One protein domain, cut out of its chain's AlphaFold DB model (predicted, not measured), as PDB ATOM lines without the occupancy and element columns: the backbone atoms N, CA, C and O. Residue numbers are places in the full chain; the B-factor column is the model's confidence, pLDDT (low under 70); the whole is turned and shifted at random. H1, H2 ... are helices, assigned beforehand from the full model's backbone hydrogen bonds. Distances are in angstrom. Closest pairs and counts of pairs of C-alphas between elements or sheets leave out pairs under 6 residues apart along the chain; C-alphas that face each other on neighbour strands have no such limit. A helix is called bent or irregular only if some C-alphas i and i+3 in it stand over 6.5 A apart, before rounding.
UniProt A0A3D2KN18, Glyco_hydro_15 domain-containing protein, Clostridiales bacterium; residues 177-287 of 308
ATOM      1  N   VAL A 177      19.751 -11.715  10.264       98.38
ATOM      2  CA  VAL A 177      19.514 -10.725  11.312       98.38
ATOM      3  C   VAL A 177      18.577  -9.628  10.793       98.38
ATOM      4  O   VAL A 177      18.909  -8.882   9.877       98.38
ATOM      5  N   GLN A 178      17.388  -9.519  11.392       97.50
ATOM      6  CA  GLN A 178      16.282  -8.637  10.981       97.50
ATOM      7  C   GLN A 178      16.430  -7.211  11.545       97.50
ATOM      8  O   GLN A 178      15.551  -6.660  12.233       97.50
ATOM      9  N   THR A 179      17.589  -6.619  11.273       97.50
ATOM     10  CA  THR A 179      17.944  -5.225  11.558       97.50
ATOM     11  C   THR A 179      18.505  -4.578  10.289       97.50
ATOM     12  O   THR A 179      18.754  -5.261   9.299       97.50
ATOM     13  N   ALA A 180      18.760  -3.268  10.324       96.12
ATOM     14  CA  ALA A 180      19.418  -2.567   9.218       96.12
ATOM     15  C   ALA A 180      20.849  -3.070   8.933       96.12
ATOM     16  O   ALA A 180      21.381  -2.799   7.863       96.12
ATOM     17  N   VAL A 181      21.475  -3.787   9.877       97.94
ATOM     18  CA  VAL A 181      22.813  -4.361   9.684       97.94
ATOM     19  C   VAL A 181      22.743  -5.582   8.778       97.94
ATOM     20  O   VAL A 181      23.602  -5.720   7.926       97.94
ATOM     21  N   GLY A 182      21.741  -6.456   8.913       98.06
ATOM     22  CA  GLY A 182      21.665  -7.698   8.136       98.06
ATOM     23  C   GLY A 182      22.796  -8.696   8.434       98.06
ATOM     24  O   GLY A 182      23.496  -8.589   9.441       98.06
ATOM     25  N   GLY A 183      22.960  -9.681   7.545       98.31
ATOM     26  CA  GLY A 183      23.940 -10.763   7.669       98.31
ATOM     27  C   GLY A 183      23.409 -12.001   8.398       98.31
ATOM     28  O   GLY A 183      22.317 -11.998   8.966       98.31
ATOM     29  N   ILE A 184      24.181 -13.086   8.352       98.81
ATOM     30  CA  ILE A 184      23.805 -14.409   8.868       98.81
ATOM     31  C   ILE A 184      24.519 -14.697  10.192       98.81
ATOM     32  O   ILE A 184      25.739 -14.558  10.288       98.81
ATOM     33  N   ALA A 185      23.763 -15.140  11.198       98.62
ATOM     34  CA  ALA A 185      24.302 -15.681  12.446       98.62
ATOM     35  C   ALA A 185      24.797 -17.129  12.288       98.62
ATOM     36  O   ALA A 185      24.315 -17.861  11.420       98.62
ATOM     37  N   ARG A 186      25.703 -17.585  13.170       98.56
ATOM     38  CA  ARG A 186      26.203 -18.972  13.137       98.56
ATOM     39  C   ARG A 186      25.074 -19.986  13.262       98.56
ATOM     40  O   ARG A 186      24.945 -20.852  12.402       98.56
ATOM     41  N   TYR A 187      24.249 -19.856  14.298       98.50
ATOM     42  CA  TYR A 187      23.111 -20.728  14.579       98.50
ATOM     43  C   TYR A 187      22.068 -20.024  15.460       98.50
ATOM     44  O   TYR A 187      22.311 -18.943  15.994       98.50
ATOM     45  N   THR A 188      20.879 -20.615  15.605       97.44
ATOM     46  CA  THR A 188      19.791 -20.021  16.403       97.44
ATOM     47  C   THR A 188      20.140 -19.943  17.894       97.44
ATOM     48  O   THR A 188      20.488 -20.958  18.497       97.44
ATOM     49  N   ASN A 189      19.930 -18.768  18.497       96.75
ATOM     50  CA  ASN A 189      20.262 -18.446  19.888       96.75
ATOM     51  C   ASN A 189      21.761 -18.618  20.190       96.75
ATOM     52  O   ASN A 189      22.142 -19.217  21.198       96.75
ATOM     53  N   ASP A 190      22.603 -18.101  19.296       96.56
ATOM     54  CA  ASP A 190      24.045 -18.025  19.514       96.56
ATOM     55  C   ASP A 190      24.364 -17.143  20.729       96.56
ATOM     56  O   ASP A 190      23.885 -16.015  20.864       96.56
ATOM     57  N   HIS A 191      25.157 -17.696  21.642       94.94
ATOM     58  CA  HIS A 191      25.497 -17.089  22.922       94.94
ATOM     59  C   HIS A 191      26.857 -16.379  22.890       94.94
ATOM     60  O   HIS A 191      27.135 -15.541  23.754       94.94
ATOM     61  N   TYR A 192      27.695 -16.666  21.894       95.56
ATOM     62  CA  TYR A 192      29.028 -16.094  21.794       95.56
ATOM     63  C   TYR A 192      28.951 -14.606  21.433       95.56
ATOM     64  O   TYR A 192      28.387 -14.219  20.411       95.56
ATOM     65  N   PHE A 193      29.470 -13.746  22.317       95.44
ATOM     66  CA  PHE A 193      29.351 -12.282  22.221       95.44
ATOM     67  C   PHE A 193      27.910 -11.752  22.069       95.44
ATOM     68  O   PHE A 193      27.730 -10.622  21.605       95.44
ATOM     69  N   LYS A 194      26.891 -12.524  22.474       94.81
ATOM     70  CA  LYS A 194      25.467 -12.203  22.282       94.81
ATOM     71  C   LYS A 194      25.129 -10.758  22.679       94.81
ATOM     72  O   LYS A 194      25.471 -10.301  23.771       94.81
ATOM     73  N   LYS A 195      24.457 -10.036  21.773       96.38
ATOM     74  CA  LYS A 195      24.064  -8.619  21.947       96.38
ATOM     75  C   LYS A 195      22.562  -8.375  22.037       96.38
ATOM     76  O   LYS A 195      22.156  -7.242  22.278       96.38
ATOM     77  N   SER A 196      21.745  -9.400  21.829       95.12
ATOM     78  CA  SER A 196      20.289  -9.287  21.878       95.12
ATOM     79  C   SER A 196      19.662 -10.550  22.433       95.12
ATOM     80  O   SER A 196      20.092 -11.640  22.071       95.12
ATOM     81  N   ASP A 197      18.627 -10.399  23.255       95.38
ATOM     82  CA  ASP A 197      17.763 -11.498  23.696       95.38
ATOM     83  C   ASP A 197      16.531 -11.696  22.794       95.38
ATOM     84  O   ASP A 197      15.794 -12.666  22.968       95.38
ATOM     85  N   ASP A 198      16.327 -10.823  21.802       95.94
ATOM     86  CA  ASP A 198      15.286 -10.958  20.779       95.94
ATOM     87  C   ASP A 198      15.729 -11.966  19.708       95.94
ATOM     88  O   ASP A 198      16.184 -11.600  18.626       95.94
ATOM     89  N   ILE A 199      15.634 -13.255  20.040       94.94
ATOM     90  CA  ILE A 199      16.109 -14.370  19.202       94.94
ATOM     91  C   ILE A 199      15.349 -14.451  17.868       94.94
ATOM     92  O   ILE A 199      15.902 -14.928  16.879       94.94
ATOM     93  N   GLU A 200      14.091 -13.999  17.821       94.56
ATOM     94  CA  GLU A 200      13.285 -14.039  16.596       94.56
ATOM     95  C   GLU A 200      13.816 -13.071  15.538       94.56
ATOM     96  O   GLU A 200      13.850 -13.412  14.355       94.56
ATOM     97  N   ARG A 201      14.263 -11.880  15.956       96.38
ATOM     98  CA  ARG A 201      14.855 -10.887  15.048       96.38
ATOM     99  C   ARG A 201      16.368 -11.008  14.931       96.38
ATOM    100  O   ARG A 201      16.923 -10.723  13.874       96.38
ATOM    101  N   VAL A 202      17.040 -11.388  16.009       97.81
ATOM    102  CA  VAL A 202      18.498 -11.460  16.127       97.81
ATOM    103  C   VAL A 202      18.866 -12.847  16.665       97.81
ATOM    104  O   VAL A 202      19.135 -13.008  17.856       97.81
ATOM    105  N   PRO A 203      18.885 -13.878  15.800       97.31
ATOM    106  CA  PRO A 203      19.200 -15.251  16.208       97.31
ATOM    107  C   PRO A 203      20.631 -15.401  16.751       97.31
ATOM    108  O   PRO A 203      20.913 -16.346  17.484       97.31
ATOM    109  N   GLY A 204      21.510 -14.461  16.411       97.94
ATOM    110  CA  GLY A 204      22.874 -14.283  16.889       97.94
ATOM    111  C   GLY A 204      23.459 -13.016  16.255       97.94
ATOM    112  O   GLY A 204      22.779 -12.342  15.476       97.94
ATOM    113  N   ASN A 205      24.709 -12.681  16.566       98.25
ATOM    114  CA  ASN A 205      25.398 -11.618  15.832       98.25
ATOM    115  C   ASN A 205      25.653 -12.082  14.384       98.25
ATOM    116  O   ASN A 205      25.912 -13.269  14.179       98.25
ATOM    117  N   PRO A 206      25.609 -11.193  13.380       98.38
ATOM    118  CA  PRO A 206      25.996 -11.544  12.019       98.38
ATOM    119  C   PRO A 206      27.508 -11.782  11.916       98.38
ATOM    120  O   PRO A 206      28.312 -11.013  12.449       98.38
ATOM    121  N   TRP A 207      27.882 -12.841  11.200       98.75
ATOM    122  CA  TRP A 207      29.266 -13.219  10.913       98.75
ATOM    123  C   TRP A 207      29.578 -13.016   9.434       98.75
ATOM    124  O   TRP A 207      28.769 -13.370   8.568       98.75
ATOM    125  N   ILE A 208      30.777 -12.510   9.126       98.69
ATOM    126  CA  ILE A 208      31.217 -12.358   7.728       98.69
ATOM    127  C   ILE A 208      31.260 -13.729   7.039       98.69
ATOM    128  O   ILE A 208      30.686 -13.888   5.966       98.69
ATOM    129  N   ILE A 209      31.847 -14.736   7.695       98.75
ATOM    130  CA  ILE A 209      31.972 -16.118   7.196       98.75
ATOM    131  C   ILE A 209      30.608 -16.698   6.804       98.75
ATOM    132  O   ILE A 209      30.398 -17.082   5.656       98.75
ATOM    133  N   CYS A 210      29.651 -16.704   7.735       98.81
ATOM    134  CA  CYS A 210      28.329 -17.291   7.515       98.81
ATOM    135  C   CYS A 210      27.545 -16.558   6.420       98.81
ATOM    136  O   CYS A 210      26.804 -17.169   5.648       98.81
ATOM    137  N   THR A 211      27.731 -15.241   6.329       98.88
ATOM    138  CA  THR A 211      27.119 -14.417   5.285       98.88
ATOM    139  C   THR A 211      27.736 -14.723   3.916       98.88
ATOM    140  O   THR A 211      27.014 -14.852   2.928       98.88
ATOM    141  N   MET A 212      29.052 -14.945   3.846       98.88
ATOM    142  CA  MET A 212      29.724 -15.364   2.613       98.88
ATOM    143  C   MET A 212      29.340 -16.777   2.184       98.88
ATOM    144  O   MET A 212      29.116 -16.994   0.997       98.88
ATOM    145  N   TRP A 213      29.156 -17.726   3.103       98.88
ATOM    146  CA  TRP A 213      28.626 -19.053   2.760       98.88
ATOM    147  C   TRP A 213      27.274 -18.985   2.045       98.88
ATOM    148  O   TRP A 213      27.035 -19.722   1.087       98.88
ATOM    149  N   LEU A 214      26.407 -18.049   2.444       98.88
ATOM    150  CA  LEU A 214      25.151 -17.807   1.742       98.88
ATOM    151  C   LEU A 214      25.384 -17.258   0.321       98.88
ATOM    152  O   LEU A 214      24.775 -17.759  -0.625       98.88
ATOM    153  N   ALA A 215      26.285 -16.284   0.144       98.81
ATOM    154  CA  ALA A 215      26.647 -15.751  -1.177       98.81
ATOM    155  C   ALA A 215      27.226 -16.828  -2.108       98.81
ATOM    156  O   ALA A 215      26.865 -16.909  -3.286       98.81
ATOM    157  N   ARG A 216      28.091 -17.688  -1.567       98.88
ATOM    158  CA  ARG A 216      28.709 -18.815  -2.273       98.88
ATOM    159  C   ARG A 216      27.668 -19.837  -2.713       98.88
ATOM    160  O   ARG A 216      27.685 -20.272  -3.861       98.88
ATOM    161  N   TRP A 217      26.688 -20.155  -1.863       98.81
ATOM    162  CA  TRP A 217      25.560 -20.997  -2.270       98.81
ATOM    163  C   TRP A 217      24.719 -20.358  -3.382       98.81
ATOM    164  O   TRP A 217      24.443 -21.028  -4.379       98.81
ATOM    165  N   TYR A 218      24.347 -19.076  -3.252       98.81
ATOM    166  CA  TYR A 218      23.600 -18.363  -4.297       98.81
ATOM    167  C   TYR A 218      24.341 -18.368  -5.634       98.81
ATOM    168  O   TYR A 218      23.720 -18.620  -6.664       98.81
ATOM    169  N   THR A 219      25.656 -18.158  -5.600       98.81
ATOM    170  CA  THR A 219      26.531 -18.244  -6.773       98.81
ATOM    171  C   THR A 219      26.512 -19.646  -7.376       98.81
ATOM    172  O   THR A 219      26.235 -19.811  -8.561       98.81
ATOM    173  N   ALA A 220      26.756 -20.673  -6.559       98.56
ATOM    174  CA  ALA A 220      26.877 -22.051  -7.022       98.56
ATOM    175  C   ALA A 220      25.591 -22.585  -7.676       98.56
ATOM    176  O   ALA A 220      25.672 -23.380  -8.612       98.56
ATOM    177  N   LYS A 221      24.412 -22.159  -7.204       98.12
ATOM    178  CA  LYS A 221      23.123 -22.602  -7.756       98.12
ATOM    179  C   LYS A 221      22.609 -21.771  -8.938       98.12
ATOM    180  O   LYS A 221      21.585 -22.143  -9.495       98.12
ATOM    181  N   ALA A 222      23.210 -20.618  -9.231       98.12
ATOM    182  CA  ALA A 222      22.644 -19.678 -10.194       98.12
ATOM    183  C   ALA A 222      22.709 -20.219 -11.629       98.12
ATOM    184  O   ALA A 222      23.730 -20.755 -12.059       98.12
ATOM    185  N   GLU A 223      21.637 -20.011 -12.383       97.00
ATOM    186  CA  GLU A 223      21.536 -20.318 -13.812       97.00
ATOM    187  C   GLU A 223      21.423 -19.044 -14.662       97.00
ATOM    188  O   GLU A 223      21.594 -19.084 -15.880       97.00
ATOM    189  N   THR A 224      21.164 -17.891 -14.033       96.44
ATOM    190  CA  THR A 224      20.957 -16.613 -14.727       96.44
ATOM    191  C   THR A 224      21.708 -15.452 -14.072       96.44
ATOM    192  O   THR A 224      22.063 -15.491 -12.894       96.44
ATOM    193  N   ALA A 225      21.905 -14.370 -14.834       94.56
ATOM    194  CA  ALA A 225      22.505 -13.132 -14.332       94.56
ATOM    195  C   ALA A 225      21.704 -12.500 -13.181       94.56
ATOM    196  O   ALA A 225      22.288 -11.929 -12.263       94.56
ATOM    197  N   ASP A 226      20.372 -12.608 -13.218       94.31
ATOM    198  CA  ASP A 226      19.503 -12.038 -12.186       94.31
ATOM    199  C   ASP A 226      19.650 -12.765 -10.848       94.31
ATOM    200  O   ASP A 226      19.676 -12.125  -9.800       94.31
ATOM    201  N   GLU A 227      19.828 -14.086 -10.866       95.12
ATOM    202  CA  GLU A 227      20.075 -14.858  -9.646       95.12
ATOM    203  C   GLU A 227      21.432 -14.530  -9.008       95.12
ATOM    204  O   GLU A 227      21.554 -14.544  -7.781       95.12
ATOM    205  N   LEU A 228      22.435 -14.173  -9.820       97.06
ATOM    206  CA  LEU A 228      23.752 -13.750  -9.335       97.06
ATOM    207  C   LEU A 228      23.729 -12.395  -8.618       97.06
ATOM    208  O   LEU A 228      24.613 -12.132  -7.800       97.06
ATOM    209  N   LYS A 229      22.718 -11.548  -8.857       96.62
ATOM    210  CA  LYS A 229      22.592 -10.251  -8.167       96.62
ATOM    211  C   LYS A 229      22.485 -10.412  -6.653       96.62
ATOM    212  O   LYS A 229      22.972  -9.555  -5.927       96.62
ATOM    213  N   VAL A 230      21.905 -11.517  -6.179       96.12
ATOM    214  CA  VAL A 230      21.795 -11.812  -4.742       96.12
ATOM    215  C   VAL A 230      23.164 -12.100  -4.125       96.12
ATOM    216  O   VAL A 230      23.482 -11.599  -3.053       96.12
ATOM    217  N   ALA A 231      24.009 -12.880  -4.801       97.62
ATOM    218  CA  ALA A 231      25.371 -13.111  -4.325       97.62
ATOM    219  C   ALA A 231      26.196 -11.815  -4.346       97.62
ATOM    220  O   ALA A 231      26.928 -11.530  -3.399       97.62
ATOM    221  N   LEU A 232      26.031 -11.005  -5.397       97.62
ATOM    222  CA  LEU A 232      26.709  -9.719  -5.524       97.62
ATOM    223  C   LEU A 232      26.273  -8.717  -4.442       97.62
ATOM    224  O   LEU A 232      27.126  -8.023  -3.899       97.62
ATOM    225  N   SER A 233      24.988  -8.663  -4.075       97.62
ATOM    226  CA  SER A 233      24.522  -7.781  -2.996       97.62
ATOM    227  C   SER A 233      25.062  -8.201  -1.629       97.62
ATOM    228  O   SER A 233      25.377  -7.348  -0.805       97.62
ATOM    229  N   ILE A 234      25.240  -9.503  -1.392       98.50
ATOM    230  CA  ILE A 234      25.865 -10.005  -0.164       98.50
ATOM    231  C   ILE A 234      27.374  -9.685  -0.129       98.50
ATOM    232  O   ILE A 234      27.916  -9.349   0.925       98.50
ATOM    233  N   LEU A 235      28.069  -9.744  -1.267       98.31
ATOM    234  CA  LEU A 235      29.462  -9.285  -1.361       98.31
ATOM    235  C   LEU A 235      29.582  -7.780  -1.102       98.31
ATOM    236  O   LEU A 235      30.483  -7.346  -0.384       98.31
ATOM    237  N   GLU A 236      28.650  -6.993  -1.636       97.50
ATOM    238  CA  GLU A 236      28.579  -5.558  -1.374       97.50
ATOM    239  C   GLU A 236      28.298  -5.273   0.105       97.50
ATOM    240  O   GLU A 236      28.947  -4.417   0.699       97.50
ATOM    241  N   TRP A 237      27.435  -6.065   0.747       97.81
ATOM    242  CA  TRP A 237      27.230  -6.020   2.194       97.81
ATOM    243  C   TRP A 237      28.533  -6.234   2.982       97.81
ATOM    244  O   TRP A 237      28.797  -5.516   3.946       97.81
ATOM    245  N   ALA A 238      29.392  -7.171   2.570       97.62
ATOM    246  CA  ALA A 238      30.689  -7.353   3.227       97.62
ATOM    247  C   ALA A 238      31.616  -6.150   2.996       97.62
ATOM    248  O   ALA A 238      32.344  -5.748   3.904       97.62
ATOM    249  N   ARG A 239      31.564  -5.545   1.802       96.38
ATOM    250  CA  ARG A 239      32.326  -4.335   1.469       96.38
ATOM    251  C   ARG A 239      31.894  -3.137   2.319       96.38
ATOM    252  O   ARG A 239      32.757  -2.395   2.784       96.38
ATOM    253  N   THR A 240      30.593  -2.941   2.534       95.38
ATOM    254  CA  THR A 240      30.058  -1.813   3.320       95.38
ATOM    255  C   THR A 240      30.335  -1.945   4.816       95.38
ATOM    256  O   THR A 240      30.460  -0.929   5.497       95.38
ATOM    257  N   HIS A 241      30.507  -3.171   5.313       95.31
ATOM    258  CA  HIS A 241      30.848  -3.456   6.710       95.31
ATOM    259  C   HIS A 241      32.346  -3.692   6.956       95.31
ATOM    260  O   HIS A 241      32.749  -4.027   8.073       95.31
ATOM    261  N   ALA A 242      33.195  -3.504   5.943       95.19
ATOM    262  CA  ALA A 242      34.637  -3.530   6.127       95.19
ATOM    263  C   ALA A 242      35.100  -2.321   6.958       95.19
ATOM    264  O   ALA A 242      34.645  -1.190   6.777       95.19
ATOM    265  N   MET A 243      36.049  -2.548   7.866       93.44
ATOM    266  CA  MET A 243      36.671  -1.484   8.652       93.44
ATOM    267  C   MET A 243      37.516  -0.558   7.757       93.44
ATOM    268  O   MET A 243      37.922  -0.962   6.660       93.44
ATOM    269  N   PRO A 244      37.871   0.658   8.224       91.62
ATOM    270  CA  PRO A 244      38.875   1.477   7.549       91.62
ATOM    271  C   PRO A 244      40.138   0.655   7.246       91.62
ATOM    272  O   PRO A 244      40.670  -0.022   8.123       91.62
ATOM    273  N   GLY A 245      40.593   0.685   5.991       89.50
ATOM    274  CA  GLY A 245      41.695  -0.162   5.511       89.50
ATOM    275  C   GLY A 245      41.267  -1.506   4.905       89.50
ATOM    276  O   GLY A 245      42.122  -2.243   4.430       89.50
ATOM    277  N   GLY A 246      39.965  -1.815   4.868       92.88
ATOM    278  CA  GLY A 246      39.424  -3.019   4.227       92.88
ATOM    279  C   GLY A 246      39.451  -4.273   5.103       92.88
ATOM    280  O   GLY A 246      39.208  -5.367   4.602       92.88
ATOM    281  N   HIS A 247      39.747  -4.136   6.398       95.12
ATOM    282  CA  HIS A 247      39.795  -5.264   7.324       95.12
ATOM    283  C   HIS A 247      38.392  -5.767   7.673       95.12
ATOM    284  O   HIS A 247      37.518  -4.993   8.061       95.12
ATOM    285  N   LEU A 248      38.200  -7.079   7.586       97.62
ATOM    286  CA  LEU A 248      36.956  -7.751   7.953       97.62
ATOM    287  C   LEU A 248      37.052  -8.362   9.361       97.62
ATOM    288  O   LEU A 248      37.998  -9.118   9.627       97.62
ATOM    289  N   PRO A 249      36.097  -8.062  10.259       97.62
ATOM    290  CA  PRO A 249      36.022  -8.691  11.570       97.62
ATOM    291  C   PRO A 249      35.450 -10.112  11.474       97.62
ATOM    292  O   PRO A 249      34.995 -10.568  10.422       97.62
ATOM    293  N   GLU A 250      35.445 -10.814  12.598       98.00
ATOM    294  CA  GLU A 250      34.673 -12.042  12.771       98.00
ATOM    295  C   GLU A 250      33.164 -11.752  12.754       98.00
ATOM    296  O   GLU A 250      32.416 -12.357  11.982       98.00
ATOM    297  N   GLN A 251      32.734 -10.782  13.569       98.19
ATOM    298  CA  GLN A 251      31.327 -10.463  13.810       98.19
ATOM    299  C   GLN A 251      31.062  -8.968  13.693       98.19
ATOM    300  O   GLN A 251      31.959  -8.139  13.870       98.19
ATOM    301  N   LEU A 252      29.794  -8.619  13.500       98.31
ATOM    302  CA  LEU A 252      29.316  -7.246  13.630       98.31
ATOM    303  C   LEU A 252      28.286  -7.164  14.756       98.31
ATOM    304  O   LEU A 252      27.556  -8.110  15.040       98.31
ATOM    305  N   HIS A 253      28.197  -6.011  15.409       98.12
ATOM    306  CA  HIS A 253      27.133  -5.727  16.354       98.12
ATOM    307  C   HIS A 253      25.799  -5.635  15.596       98.12
ATOM    308  O   HIS A 253      25.674  -4.786  14.709       98.12
ATOM    309  N   PRO A 254      24.768  -6.418  15.965       97.81
ATOM    310  CA  PRO A 254      23.569  -6.599  15.145       97.81
ATOM    311  C   PRO A 254      22.729  -5.330  14.996       97.81
ATOM    312  O   PRO A 254      21.899  -5.262  14.103       97.81
ATOM    313  N   TYR A 255      22.917  -4.315  15.841       97.69
ATOM    314  CA  TYR A 255      22.182  -3.047  15.737       97.69
ATOM    315  C   TYR A 255      23.002  -1.876  15.200       97.69
ATOM    316  O   TYR A 255      22.424  -0.938  14.670       97.69
ATOM    317  N   SER A 256      24.325  -1.892  15.378       97.12
ATOM    318  CA  SER A 256      25.173  -0.726  15.084       97.12
ATOM    319  C   SER A 256      26.179  -0.973  13.967       97.12
ATOM    320  O   SER A 256      26.861  -0.034  13.567       97.12
ATOM    321  N   GLY A 257      26.328  -2.221  13.511       96.25
ATOM    322  CA  GLY A 257      27.300  -2.617  12.494       96.25
ATOM    323  C   GLY A 257      28.757  -2.543  12.957       96.25
ATOM    324  O   GLY A 257      29.653  -2.829  12.176       96.25
ATOM    325  N   GLN A 258      29.023  -2.165  14.213       95.94
ATOM    326  CA  GLN A 258      30.389  -2.053  14.726       95.94
ATOM    327  C   GLN A 258      31.056  -3.430  14.820       95.94
ATOM    328  O   GLN A 258      30.388  -4.380  15.233       95.94
ATOM    329  N   PRO A 259      32.354  -3.555  14.495       96.00
ATOM    330  CA  PRO A 259      33.064  -4.823  14.597       96.00
ATOM    331  C   PRO A 259      33.041  -5.351  16.037       96.00
ATOM    332  O   PRO A 259      33.182  -4.596  17.003       96.00
ATOM    333  N   LEU A 260      32.866  -6.661  16.175       94.19
ATOM    334  CA  LEU A 260      32.941  -7.394  17.434       94.19
ATOM    335  C   LEU A 260      33.900  -8.576  17.284       94.19
ATOM    336  O   LEU A 260      34.036  -9.138  16.197       94.19
ATOM    337  N   SER A 261      34.505  -8.978  18.405       93.31
ATOM    338  CA  SER A 261      35.501 -10.053  18.455       93.31
ATOM    339  C   SER A 261      36.751  -9.727  17.610       93.31
ATOM    340  O   SER A 261      37.171  -8.568  17.546       93.31
ATOM    341  N   VAL A 262      37.399 -10.740  17.038       91.12
ATOM    342  CA  VAL A 262      38.673 -10.645  16.318       91.12
ATOM    343  C   VAL A 262      38.535  -9.803  15.046       91.12
ATOM    344  O   VAL A 262      37.640 -10.024  14.232       91.12
ATOM    345  N   ALA A 263      39.463  -8.865  14.841       90.88
ATOM    346  CA  ALA A 263      39.599  -8.106  13.602       90.88
ATOM    347  C   ALA A 263      41.075  -7.713  13.366       90.88
ATOM    348  O   ALA A 263      41.675  -7.100  14.252       90.88
ATOM    349  N   PRO A 264      41.669  -8.016  12.194       92.50
ATOM    350  CA  PRO A 264      41.109  -8.806  11.092       92.50
ATOM    351  C   PRO A 264      41.009 -10.303  11.431       92.50
ATOM    352  O   PRO A 264      41.905 -10.851  12.068       92.50
ATOM    353  N   LEU A 265      39.965 -10.981  10.943       97.31
ATOM    354  CA  LEU A 265      39.900 -12.448  10.967       97.31
ATOM    355  C   LEU A 265      40.308 -13.024   9.603       97.31
ATOM    356  O   LEU A 265      39.684 -12.721   8.584       97.31
ATOM    357  N   THR A 266      41.329 -13.886   9.577       97.94
ATOM    358  CA  THR A 266      41.835 -14.521   8.342       97.94
ATOM    359  C   THR A 266      40.737 -15.261   7.581       97.94
ATOM    360  O   THR A 266      40.632 -15.120   6.363       97.94
ATOM    361  N   TRP A 267      39.879 -16.001   8.288       98.19
ATOM    362  CA  TRP A 267      38.805 -16.773   7.667       98.19
ATOM    363  C   TRP A 267      37.741 -15.872   7.018       98.19
ATOM    364  O   TRP A 267      37.374 -16.114   5.870       98.19
ATOM    365  N   SER A 268      37.348 -14.757   7.652       98.50
ATOM    366  CA  SER A 268      36.459 -13.758   7.029       98.50
ATOM    367  C   SER A 268      37.000 -13.252   5.688       98.50
ATOM    368  O   SER A 268      36.258 -13.166   4.712       98.50
ATOM    369  N   HIS A 269      38.303 -12.961   5.613       98.38
ATOM    370  CA  HIS A 269      38.928 -12.519   4.362       98.38
ATOM    371  C   HIS A 269      38.983 -13.645   3.326       98.38
ATOM    372  O   HIS A 269      38.670 -13.418   2.159       98.38
ATOM    373  N   ALA A 270      39.349 -14.861   3.740       98.31
ATOM    374  CA  ALA A 270      39.403 -16.015   2.850       98.31
ATOM    375  C   ALA A 270      38.033 -16.333   2.227       98.31
ATOM    376  O   ALA A 270      37.961 -16.659   1.040       98.31
ATOM    377  N   GLU A 271      36.946 -16.194   2.987       98.62
ATOM    378  CA  GLU A 271      35.582 -16.420   2.498       98.62
ATOM    379  C   GLU A 271      35.121 -15.347   1.512       98.62
ATOM    380  O   GLU A 271      34.529 -15.689   0.489       98.62
ATOM    381  N   VAL A 272      35.448 -14.069   1.747       98.62
ATOM    382  CA  VAL A 272      35.166 -13.004   0.769       98.62
ATOM    383  C   VAL A 272      35.932 -13.249  -0.531       98.62
ATOM    384  O   VAL A 272      35.345 -13.191  -1.609       98.62
ATOM    385  N   ILE A 273      37.223 -13.588  -0.452       98.38
ATOM    386  CA  ILE A 273      38.033 -13.903  -1.639       98.38
ATOM    387  C   ILE A 273      37.442 -15.103  -2.387       98.38
ATOM    388  O   ILE A 273      37.291 -15.051  -3.606       98.38
ATOM    389  N   SER A 274      37.070 -16.163  -1.668       98.31
ATOM    390  CA  SER A 274      36.468 -17.361  -2.265       98.31
ATOM    391  C   SER A 274      35.149 -17.031  -2.962       98.31
ATOM    392  O   SER A 274      34.973 -17.393  -4.121       98.31
ATOM    393  N   ALA A 275      34.268 -16.268  -2.311       98.69
ATOM    394  CA  ALA A 275      32.993 -15.842  -2.879       98.69
ATOM    395  C   ALA A 275      33.164 -14.979  -4.140       98.69
ATOM    396  O   ALA A 275      32.457 -15.191  -5.124       98.69
ATOM    397  N   VAL A 276      34.132 -14.054  -4.158       98.50
ATOM    398  CA  VAL A 276      34.447 -13.253  -5.355       98.50
ATOM    399  C   VAL A 276      34.965 -14.137  -6.489       98.50
ATOM    400  O   VAL A 276      34.502 -14.009  -7.623       98.50
ATOM    401  N   LEU A 277      35.908 -15.041  -6.210       98.19
ATOM    402  CA  LEU A 277      36.472 -15.930  -7.228       98.19
ATOM    403  C   LEU A 277      35.412 -16.869  -7.815       98.19
ATOM    404  O   LEU A 277      35.373 -17.061  -9.031       98.19
ATOM    405  N   GLU A 278      34.543 -17.421  -6.969       98.38
ATOM    406  CA  GLU A 278      33.418 -18.260  -7.383       98.38
ATOM    407  C   GLU A 278      32.414 -17.466  -8.228       98.38
ATOM    408  O   GLU A 278      31.991 -17.951  -9.278       98.38
ATOM    409  N   LEU A 279      32.086 -16.228  -7.835       98.38
ATOM    410  CA  LEU A 279      31.185 -15.364  -8.600       98.38
ATOM    411  C   LEU A 279      31.759 -15.044  -9.980       98.38
ATOM    412  O   LEU A 279      31.068 -15.208 -10.981       98.38
ATOM    413  N   VAL A 280      33.026 -14.631 -10.052       98.12
ATOM    414  CA  VAL A 280      33.699 -14.324 -11.322       98.12
ATOM    415  C   VAL A 280      33.733 -15.553 -12.232       98.12
ATOM    416  O   VAL A 280      33.431 -15.442 -13.421       98.12
ATOM    417  N   ALA A 281      34.049 -16.729 -11.683       97.69
ATOM    418  CA  ALA A 281      34.026 -17.975 -12.440       97.69
ATOM    419  C   ALA A 281      32.619 -18.287 -12.971       97.69
ATOM    420  O   ALA A 281      32.479 -18.641 -14.140       97.69
ATOM    421  N   LYS A 282      31.577 -18.096 -12.151       98.25
ATOM    422  CA  LYS A 282      30.191 -18.360 -12.548       98.25
ATOM    423  C   LYS A 282      29.672 -17.372 -13.593       98.25
ATOM    424  O   LYS A 282      28.982 -17.772 -14.525       98.25
ATOM    425  N   VAL A 283      30.037 -16.095 -13.488       97.94
ATOM    426  CA  VAL A 283      29.735 -15.071 -14.503       97.94
ATOM    427  C   VAL A 283      30.346 -15.455 -15.852       97.94
ATOM    428  O   VAL A 283      29.663 -15.390 -16.874       97.94
ATOM    429  N   ALA A 284      31.606 -15.900 -15.849       97.62
ATOM    430  CA  ALA A 284      32.286 -16.369 -17.052       97.62
ATOM    431  C   ALA A 284      31.652 -17.651 -17.619       97.62
ATOM    432  O   ALA A 284      31.460 -17.741 -18.827       97.62
ATOM    433  N   GLU A 285      31.288 -18.611 -16.759       97.50
ATOM    434  CA  GLU A 285      30.591 -19.850 -17.137       97.50
ATOM    435  C   GLU A 285      29.260 -19.565 -17.846       97.50
ATOM    436  O   GLU A 285      28.970 -20.166 -18.878       97.50
ATOM    437  N   LEU A 286      28.467 -18.628 -17.319       97.06
ATOM    438  CA  LEU A 286      27.163 -18.271 -17.880       97.06
ATOM    439  C   LEU A 286      27.260 -17.321 -19.088       97.06
ATOM    440  O   LEU A 286      26.262 -17.108 -19.773       97.06
ATOM    441  N   GLY A 287      28.431 -16.729 -19.355       96.44
ATOM    442  CA  GLY A 287      28.606 -15.746 -20.429       96.44
ATOM    443  C   GLY A 287      27.780 -14.472 -20.221       96.44
ATOM    444  O   GLY A 287      27.309 -13.874 -21.188       96.44
TER     445      GLY A 287
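AT A GLANCE: This is residues 177 to 287 of the 308 residues of the protein "Glyco_hydro_15 domain-containing protein" of Clostridiales bacterium (UniProt A0A3D2KN18). The printed part opens with a long winding stretch, residues 177 to 207, and then runs into three helices side by side, H1, H2 and H3, whose centres make a triangle in an up-and-down bundle. A second long stretch without a named element, residues 241 to 265, joins H2 to H3; the two stretches gather at one end of the bundle, where H1 and H3 begin and H2 ends, while at the other end a tight turn joins H1 to H2 and H3 runs out to the last printed residues. The printed part has 111 residues, with three named helices in the order H1, H2, H3 and no named strand; its class is all helix, though under half of the residues, 51 of the 111, are in named elements. The whole is compact, with a radius of gyration of the C-alphas of 14.1 A, and it spans 45 by 31 by 19 A along its three main axes.

HOW THE PARTS SIT: After residues 177 to 207, which hold no named element, come H1, residues 208 to 221, H2, residues 225 to 240, and H3, residues 266 to 286. They form a bundle that is up and down, each helix running against the one before it in the chain. H1 and H2 touch and form a helical hairpin; their closest C-alphas are those of Ala 215 and Ala 231, 4.3 A apart. They run opposite ways at a shallow tilt of 13 degrees. H2 and H3 also touch and form a second helical hairpin, with the C-alphas of Leu 235 and Val 272 the closest at 7.1 A. They run opposite ways at a shallow tilt of 24 degrees, and their centres are 11.0 A apart. H1 and H3 touch with 22 pairs of C-alphas within 8 A, the closest being those of Ile 209 and Ser 268 at 5.1 A. These two run the same way at a shallow tilt of 16 degrees. In the stretch between H2 and H3, residues 251 to 252 pair with residues 259 to 260, antiparallel, in a run too short to bear a strand name. In H1 and H3 every O i to N i+4 pair is within hydrogen-bond range; in H2 it is 10 of 12.

IN THESE COORDINATES: H1 begins at Ile 208, with its C-alpha at (31.217, -12.358, 7.728), and measures 20.3 A from first to last C-alpha, ending at Lys 221. H2 runs from Ala 225, C-alpha at (22.505, -13.132, -14.332), to Thr 240, and measures 22.3 A. It has a kink of 26 degrees near residue 232. H2 is neither bent nor irregular, but only just: C-alphas 227 and 230 are 6.0 A apart. H3 is the longest helix, 21 residues and 30.3 A, from Thr 266 to Leu 286, whose C-alpha is at (27.163, -18.271, -17.880).

THE WHOLE: The two C-alphas farthest apart are those of Asp 197, in the stretch before H1, and Gly 287, the last printed residue, at 45.6 A. From the first printed C-alpha, that of Val 177, to the last the distance is 33.4 A. The printed part has no cut; it covers residues 177 to 287 of a chain of 308 residues. The link from H1 to H2 is tight, with 3 residues, and the link from H2 to H3 is long, with 25. The mean pLDDT of the printed part is 97.0, and no printed residue is under 70 in this predicted model.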